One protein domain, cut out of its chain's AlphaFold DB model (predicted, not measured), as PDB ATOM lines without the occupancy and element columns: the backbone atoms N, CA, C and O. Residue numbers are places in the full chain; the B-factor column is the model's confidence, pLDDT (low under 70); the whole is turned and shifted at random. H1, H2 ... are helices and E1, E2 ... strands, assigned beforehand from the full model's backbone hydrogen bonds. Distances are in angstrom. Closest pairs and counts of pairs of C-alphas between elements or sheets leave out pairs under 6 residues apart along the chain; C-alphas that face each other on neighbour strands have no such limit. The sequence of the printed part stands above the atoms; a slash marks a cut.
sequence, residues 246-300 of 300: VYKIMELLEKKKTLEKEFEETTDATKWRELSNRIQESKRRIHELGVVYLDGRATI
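Overview. This is residues 246 to 300 of the 300 residues of the protein "FBA_2 domain-containing protein" of Caenorhabditis remanei (UniProt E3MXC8). A long helical hairpin, H1 running out and H2 folding back beside it, ends in a small hairpin of two short strands, E1 and E2, set off to one side at the end away from the turn between the helices. The printed part has 55 residues, with two named helices and two named strands in the order H1, H2, E1, E2, and the strands form one antiparallel sheet, E1 - E2. The class is mostly helix. The whole is elongated, spanning 35 by 19 by 16 A, and only just compact, close to loose, with a radius of gyration of the C-alphas of 11.9 A.

Arrangement. H1, residues 246 to 265, and H2, residues 269 to 288, form a helical hairpin and touch, with 19 pairs of C-alphas within 8 A. Their closest C-alphas, those of Lys 256 and Ile 279, are 5.8 A apart. They run opposite ways at a shallow tilt of 23 degrees. In both helices every O i to N i+4 pair is within hydrogen-bond range. E1, residues 292 to 294, and E2, residues 297 to 299, form a hairpin of antiparallel neighbour strands, at 132 degrees between their directions. C-alphas 293 and 298 face each other at 4.7 A. N 292 and O 299, 2.9 A apart, and N 297 and O 294, 2.8 A apart, are within hydrogen-bond range. H1 is apart from E1 and only just apart from E2, at a closest 8.4 A; H2 is apart from E2.

Along the chain. H1 begins with C-alpha 246 at (28.463, 59.260, 24.369) and measures 28.8 A from first to last C-alpha. H2, 28.9 A long, ends with C-alpha 288 at (33.144, 48.460, 29.084). E1 measures 6.5 A and E2 6.2 A, E2 ending with C-alpha 299 at (25.286, 57.078, 34.487).

Size, cuts and confidence. The two C-alphas farthest apart, those of Asp 268 and Ile 300, are 35.2 A apart. The three links, H1 to H2, H2 to E1 and E1 to E2, are tight. The printed part has no cut and ends at Ile 300, the chain's last residue. The mean pLDDT of the printed part is 93.4, and no printed residue is under 70.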
ATOM      1  N   VAL A 246      29.861  59.083  23.911       93.19
ATOM      2  CA  VAL A 246      28.463  59.260  24.369       93.19
ATOM      3  C   VAL A 246      27.453  58.801  23.332       93.19
ATOM      4  O   VAL A 246      26.555  58.033  23.658       93.19
ATOM      5  N   TYR A 247      27.619  59.215  22.075       93.19
ATOM      6  CA  TYR A 247      26.703  58.811  21.012       93.19
ATOM      7  C   TYR A 247      26.618  57.279  20.889       93.19
ATOM      8  O   TYR A 247      25.531  56.707  20.885       93.19
ATOM      9  N   LYS A 248      27.769  56.597  20.915       94.06
ATOM     10  CA  LYS A 248      27.851  55.131  20.872       94.06
ATOM     11  C   LYS A 248      27.220  54.466  22.099       94.06
ATOM     12  O   LYS A 248      26.584  53.423  21.961       94.06
ATOM     13  N   ILE A 249      27.390  55.042  23.291       95.81
ATOM     14  CA  ILE A 249      26.725  54.570  24.516       95.81
ATOM     15  C   ILE A 249      25.208  54.680  24.355       95.81
ATOM     16  O   ILE A 249      24.494  53.711  24.606       95.81
ATOM     17  N   MET A 250      24.722  55.830  23.891       95.94
ATOM     18  CA  MET A 250      23.298  56.071  23.682       95.94
ATOM     19  C   MET A 250      22.689  55.108  22.656       95.94
ATOM     20  O   MET A 250      21.629  54.541  22.917       95.94
ATOM     21  N   GLU A 251      23.374  54.833  21.542       95.06
ATOM     22  CA  GLU A 251      22.932  53.822  20.568       95.06
ATOM     23  C   GLU A 251      22.839  52.421  21.184       95.06
ATOM     24  O   GLU A 251      21.901  51.671  20.904       95.06
ATOM     25  N   LEU A 252      23.792  52.049  22.046       96.62
ATOM     26  CA  LEU A 252      23.746  50.769  22.753       96.62
ATOM     27  C   LEU A 252      22.588  50.713  23.757       96.62
ATOM     28  O   LEU A 252      21.973  49.654  23.888       96.62
ATOM     29  N   LEU A 253      22.272  51.819  24.436       96.38
ATOM     30  CA  LEU A 253      21.135  51.911  25.356       96.38
ATOM     31  C   LEU A 253      19.791  51.788  24.612       96.38
ATOM     32  O   LEU A 253      18.954  50.985  25.026       96.38
ATOM     33  N   GLU A 254      19.610  52.494  23.490       94.56
ATOM     34  CA  GLU A 254      18.434  52.371  22.602       94.56
ATOM     35  C   GLU A 254      18.273  50.956  22.056       94.56
ATOM     36  O   GLU A 254      17.200  50.344  22.148       94.56
ATOM     37  N   LYS A 255      19.369  50.379  21.555       95.06
ATOM     38  CA  LYS A 255      19.375  49.001  21.071       95.06
ATOM     39  C   LYS A 255      19.003  48.025  22.182       95.06
ATOM     40  O   LYS A 255      18.184  47.140  21.954       95.06
ATOM     41  N   LYS A 256      19.585  48.172  23.376       95.75
ATOM     42  CA  LYS A 256      19.288  47.317  24.529       95.75
ATOM     43  C   LYS A 256      17.803  47.390  24.890       95.75
ATOM     44  O   LYS A 256      17.187  46.337  24.993       95.75
ATOM     45  N   LYS A 257      17.218  48.588  25.007       93.81
ATOM     46  CA  LYS A 257      15.791  48.748  25.344       93.81
ATOM     47  C   LYS A 257      14.872  48.153  24.276       93.81
ATOM     48  O   LYS A 257      13.875  47.523  24.608       93.81
ATOM     49  N   THR A 258      15.231  48.305  23.001       94.19
ATOM     50  CA  THR A 258      14.499  47.680  21.887       94.19
ATOM     51  C   THR A 258      14.530  46.153  21.987       94.19
ATOM     52  O   THR A 258      13.495  45.510  21.847       94.19
ATOM     53  N   LEU A 259      15.700  45.574  22.286       95.75
ATOM     54  CA  LEU A 259      15.849  44.129  22.481       95.75
ATOM     55  C   LEU A 259      15.095  43.624  23.712       95.75
ATOM     56  O   LEU A 259      14.515  42.548  23.652       95.75
ATOM     57  N   GLU A 260      15.111  44.373  24.817       94.69
ATOM     58  CA  GLU A 260      14.374  44.033  26.042       94.69
ATOM     59  C   GLU A 260      12.862  44.011  25.781       94.69
ATOM     60  O   GLU A 260      12.201  43.049  26.157       94.69
ATOM     61  N   LYS A 261      12.339  44.984  25.027       94.00
ATOM     62  CA  LYS A 261      10.934  44.985  24.603       94.00
ATOM     63  C   LYS A 261      10.586  43.780  23.718       94.00
ATOM     64  O   LYS A 261       9.607  43.092  23.975       94.00
ATOM     65  N   GLU A 262      11.397  43.493  22.697       94.56
ATOM     66  CA  GLU A 262      11.181  42.328  21.821       94.56
ATOM     67  C   GLU A 262      11.256  41.004  22.604       94.56
ATOM     68  O   GLU A 262      10.521  40.057  22.330       94.56
ATOM     69  N   PHE A 263      12.134  40.942  23.607       93.44
ATOM     70  CA  PHE A 263      12.286  39.795  24.494       93.44
ATOM     71  C   PHE A 263      11.071  39.579  25.403       93.44
ATOM     72  O   PHE A 263      10.705  38.433  25.651       93.44
ATOM     73  N   GLU A 264      10.433  40.647  25.882       92.56
ATOM     74  CA  GLU A 264       9.192  40.569  26.668       92.56
ATOM     75  C   GLU A 264       7.989  40.121  25.822       92.56
ATOM     76  O   GLU A 264       7.104  39.427  26.319       92.56
ATOM     77  N   GLU A 265       7.966  40.489  24.540       93.06
ATOM     78  CA  GLU A 265       6.853  40.210  23.623       93.06
ATOM     79  C   GLU A 265       6.972  38.848  22.903       93.06
ATOM     80  O   GLU A 265       5.989  38.356  22.343       93.06
ATOM     81  N   THR A 266       8.153  38.214  22.892       90.88
ATOM     82  CA  THR A 266       8.377  36.962  22.149       90.88
ATOM     83  C   THR A 266       7.869  35.719  22.886       90.88
ATOM     84  O   THR A 266       8.120  35.513  24.071       90.88
ATOM     85  N   THR A 267       7.229  34.809  22.149       90.06
ATOM     86  CA  THR A 267       6.829  33.475  22.637       90.06
ATOM     87  C   THR A 267       7.680  32.341  22.052       90.06
ATOM     88  O   THR A 267       7.464  31.172  22.366       90.06
ATOM     89  N   ASP A 268       8.635  32.660  21.172       92.19
ATOM     90  CA  ASP A 268       9.504  31.689  20.501       92.19
ATOM     91  C   ASP A 268      10.763  31.423  21.338       92.19
ATOM     92  O   ASP A 268      11.601  32.305  21.533       92.19
ATOM     93  N   ALA A 269      10.923  30.179  21.794       86.25
ATOM     94  CA  ALA A 269      12.031  29.759  22.648       86.25
ATOM     95  C   ALA A 269      13.421  29.904  21.996       86.25
ATOM     96  O   ALA A 269      14.416  30.120  22.696       86.25
ATOM     97  N   THR A 270      13.521  29.799  20.666       85.94
ATOM     98  CA  THR A 270      14.795  29.987  19.955       85.94
ATOM     99  C   THR A 270      15.173  31.462  19.867       85.94
ATOM    100  O   THR A 270      16.296  31.820  20.232       85.94
ATOM    101  N   LYS A 271      14.216  32.333  19.517       91.88
ATOM    102  CA  LYS A 271      14.397  33.795  19.565       91.88
ATOM    103  C   LYS A 271      14.687  34.295  20.974       91.88
ATOM    104  O   LYS A 271      15.528  35.170  21.147       91.88
ATOM    105  N   TRP A 272      14.047  33.708  21.982       92.25
ATOM    106  CA  TRP A 272      14.269  34.050  23.385       92.25
ATOM    107  C   TRP A 272      15.749  33.928  23.770       92.25
ATOM    108  O   TRP A 272      16.336  34.853  24.335       92.25
ATOM    109  N   ARG A 273      16.394  32.811  23.398       90.94
ATOM    110  CA  ARG A 273      17.819  32.584  23.689       90.94
ATOM    111  C   ARG A 273      18.715  33.563  22.929       90.94
ATOM    112  O   ARG A 273      19.678  34.071  23.502       90.94
ATOM    113  N   GLU A 274      18.403  33.841  21.665       93.81
ATOM    114  CA  GLU A 274      19.153  34.806  20.855       93.81
ATOM    115  C   GLU A 274      19.080  36.226  21.442       93.81
ATOM    116  O   GLU A 274      20.113  36.871  21.645       93.81
ATOM    117  N   LEU A 275      17.873  36.699  21.761       94.94
ATOM    118  CA  LEU A 275      17.632  38.025  22.331       94.94
ATOM    119  C   LEU A 275      18.319  38.178  23.689       94.94
ATOM    120  O   LEU A 275      19.030  39.162  23.895       94.94
ATOM    121  N   SER A 276      18.215  37.173  24.566       93.88
ATOM    122  CA  SER A 276      18.933  37.151  25.847       93.88
ATOM    123  C   SER A 276      20.444  37.340  25.652       93.88
ATOM    124  O   SER A 276      21.050  38.211  26.280       93.88
ATOM    125  N   ASN A 277      21.059  36.594  24.726       94.62
ATOM    126  CA  ASN A 277      22.492  36.717  24.438       94.62
ATOM    127  C   ASN A 277      22.860  38.116  23.910       94.62
ATOM    128  O   ASN A 277      23.860  38.698  24.334       94.62
ATOM    129  N   ARG A 278      22.041  38.691  23.020       96.19
ATOM    130  CA  ARG A 278      22.255  40.040  22.462       96.19
ATOM    131  C   ARG A 278      22.098  41.145  23.513       96.19
ATOM    132  O   ARG A 278      22.842  42.129  23.470       96.19
ATOM    133  N   ILE A 279      21.169  40.988  24.458       96.06
ATOM    134  CA  ILE A 279      21.001  41.897  25.601       96.06
ATOM    135  C   ILE A 279      22.239  41.835  26.502       96.06
ATOM    136  O   ILE A 279      22.772  42.885  26.861       96.06
ATOM    137  N   GLN A 280      22.736  40.636  26.827       95.56
ATOM    138  CA  GLN A 280      23.940  40.473  27.654       95.56
ATOM    139  C   GLN A 280      25.183  41.075  26.995       95.56
ATOM    140  O   GLN A 280      25.929  41.811  27.638       95.56
ATOM    141  N   GLU A 281      25.365  40.853  25.693       95.62
ATOM    142  CA  GLU A 281      26.461  41.471  24.942       95.62
ATOM    143  C   GLU A 281      26.356  43.005  24.934       95.62
ATOM    144  O   GLU A 281      27.361  43.701  25.092       95.62
ATOM    145  N   SER A 282      25.143  43.554  24.806       94.94
ATOM    146  CA  SER A 282      24.928  45.006  24.877       94.94
ATOM    147  C   SER A 282      25.254  45.550  26.270       94.94
ATOM    148  O   SER A 282      25.956  46.553  26.375       94.94
ATOM    149  N   LYS A 283      24.825  44.863  27.340       94.94
ATOM    150  CA  LYS A 283      25.156  45.212  28.734       94.94
ATOM    151  C   LYS A 283      26.668  45.207  28.979       94.94
ATOM    152  O   LYS A 283      27.180  46.162  29.554       94.94
ATOM    153  N   ARG A 284      27.380  44.184  28.489       96.00
ATOM    154  CA  ARG A 284      28.844  44.091  28.589       96.00
ATOM    155  C   ARG A 284      29.528  45.280  27.917       96.00
ATOM    156  O   ARG A 284      30.339  45.943  28.550       96.00
ATOM    157  N   ARG A 285      29.151  45.602  26.674       96.50
ATOM    158  CA  ARG A 285      29.720  46.749  25.941       96.50
ATOM    159  C   ARG A 285      29.430  48.088  26.615       96.50
ATOM    160  O   ARG A 285      30.303  48.943  26.643       96.50
ATOM    161  N   ILE A 286      28.218  48.275  27.139       95.75
ATOM    162  CA  ILE A 286      27.828  49.479  27.890       95.75
ATOM    163  C   ILE A 286      28.722  49.639  29.130       95.75
ATOM    164  O   ILE A 286      29.283  50.709  29.348       95.75
ATOM    165  N   HIS A 287      28.925  48.557  29.884       94.81
ATOM    166  CA  HIS A 287      29.806  48.544  31.052       94.81
ATOM    167  C   HIS A 287      31.282  48.796  30.689       94.81
ATOM    168  O   HIS A 287      31.967  49.553  31.367       94.81
ATOM    169  N   GLU A 288      31.781  48.217  29.592       95.44
ATOM    170  CA  GLU A 288      33.144  48.460  29.084       95.44
ATOM    171  C   GLU A 288      33.389  49.918  28.675       95.44
ATOM    172  O   GLU A 288      34.529  50.376  28.669       95.44
ATOM    173  N   LEU A 289      32.322  50.655  28.358       93.81
ATOM    174  CA  LEU A 289      32.364  52.090  28.087       93.81
ATOM    175  C   LEU A 289      32.229  52.946  29.359       93.81
ATOM    176  O   LEU A 289      32.137  54.165  29.252       93.81
ATOM    177  N   GLY A 290      32.249  52.327  30.546       92.69
ATOM    178  CA  GLY A 290      32.266  53.008  31.843       92.69
ATOM    179  C   GLY A 290      30.889  53.345  32.414       92.69
ATOM    180  O   GLY A 290      30.812  54.050  33.412       92.69
ATOM    181  N   VAL A 291      29.806  52.854  31.807       95.38
ATOM    182  CA  VAL A 291      28.445  53.145  32.273       95.38
ATOM    183  C   VAL A 291      28.082  52.260  33.463       95.38
ATOM    184  O   VAL A 291      28.175  51.030  33.393       95.38
ATOM    185  N   VAL A 292      27.573  52.885  34.519       94.69
ATOM    186  CA  VAL A 292      26.979  52.230  35.691       94.69
ATOM    187  C   VAL A 292      25.478  52.511  35.756       94.69
ATOM    188  O   VAL A 292      24.970  53.371  35.042       94.69
ATOM    189  N   TYR A 293      24.749  51.766  36.592       91.94
ATOM    190  CA  TYR A 293      23.330  52.021  36.840       91.94
ATOM    191  C   TYR A 293      23.112  52.482  38.281       91.94
ATOM    192  O   TYR A 293      23.321  51.698  39.206       91.94
ATOM    193  N   LEU A 294      22.678  53.729  38.461       88.06
ATOM    194  CA  LEU A 294      22.314  54.312  39.755       88.06
ATOM    195  C   LEU A 294      20.803  54.541  39.768       88.06
ATOM    196  O   LEU A 294      20.270  55.151  38.847       88.06
ATOM    197  N   ASP A 295      20.093  53.976  40.746       84.88
ATOM    198  CA  ASP A 295      18.624  54.062  40.848       84.88
ATOM    199  C   ASP A 295      17.877  53.705  39.541       84.88
ATOM    200  O   ASP A 295      16.828  54.253  39.207       84.88
ATOM    201  N   GLY A 296      18.437  52.768  38.764       85.00
ATOM    202  CA  GLY A 296      17.889  52.330  37.474       85.00
ATOM    203  C   GLY A 296      18.207  53.241  36.279       85.00
ATOM    204  O   GLY A 296      17.801  52.925  35.158       85.00
ATOM    205  N   ARG A 297      18.959  54.330  36.473       88.69
ATOM    206  CA  ARG A 297      19.426  55.245  35.420       88.69
ATOM    207  C   ARG A 297      20.841  54.912  34.985       88.69
ATOM    208  O   ARG A 297      21.672  54.562  35.811       88.69
ATOM    209  N   ALA A 298      21.099  54.997  33.682       94.44
ATOM    210  CA  ALA A 298      22.448  54.849  33.149       94.44
ATOM    211  C   ALA A 298      23.250  56.118  33.456       94.44
ATOM    212  O   ALA A 298      22.797  57.212  33.123       94.44
ATOM    213  N   THR A 299      24.437  55.968  34.035       93.81
ATOM    214  CA  THR A 299      25.286  57.078  34.487       93.81
ATOM    215  C   THR A 299      26.740  56.844  34.081       93.81
ATOM    216  O   THR A 299      27.197  55.697  34.080       93.81
ATOM    217  N   ILE A 300      27.460  57.917  33.740       90.88
ATOM    218  CA  ILE A 300      28.921  57.950  33.517       90.88
ATOM    219  C   ILE A 300      29.607  58.963  34.431       90.88
ATOM    220  O   ILE A 300      28.893  59.814  35.010       90.88
TER     221      ILE A 300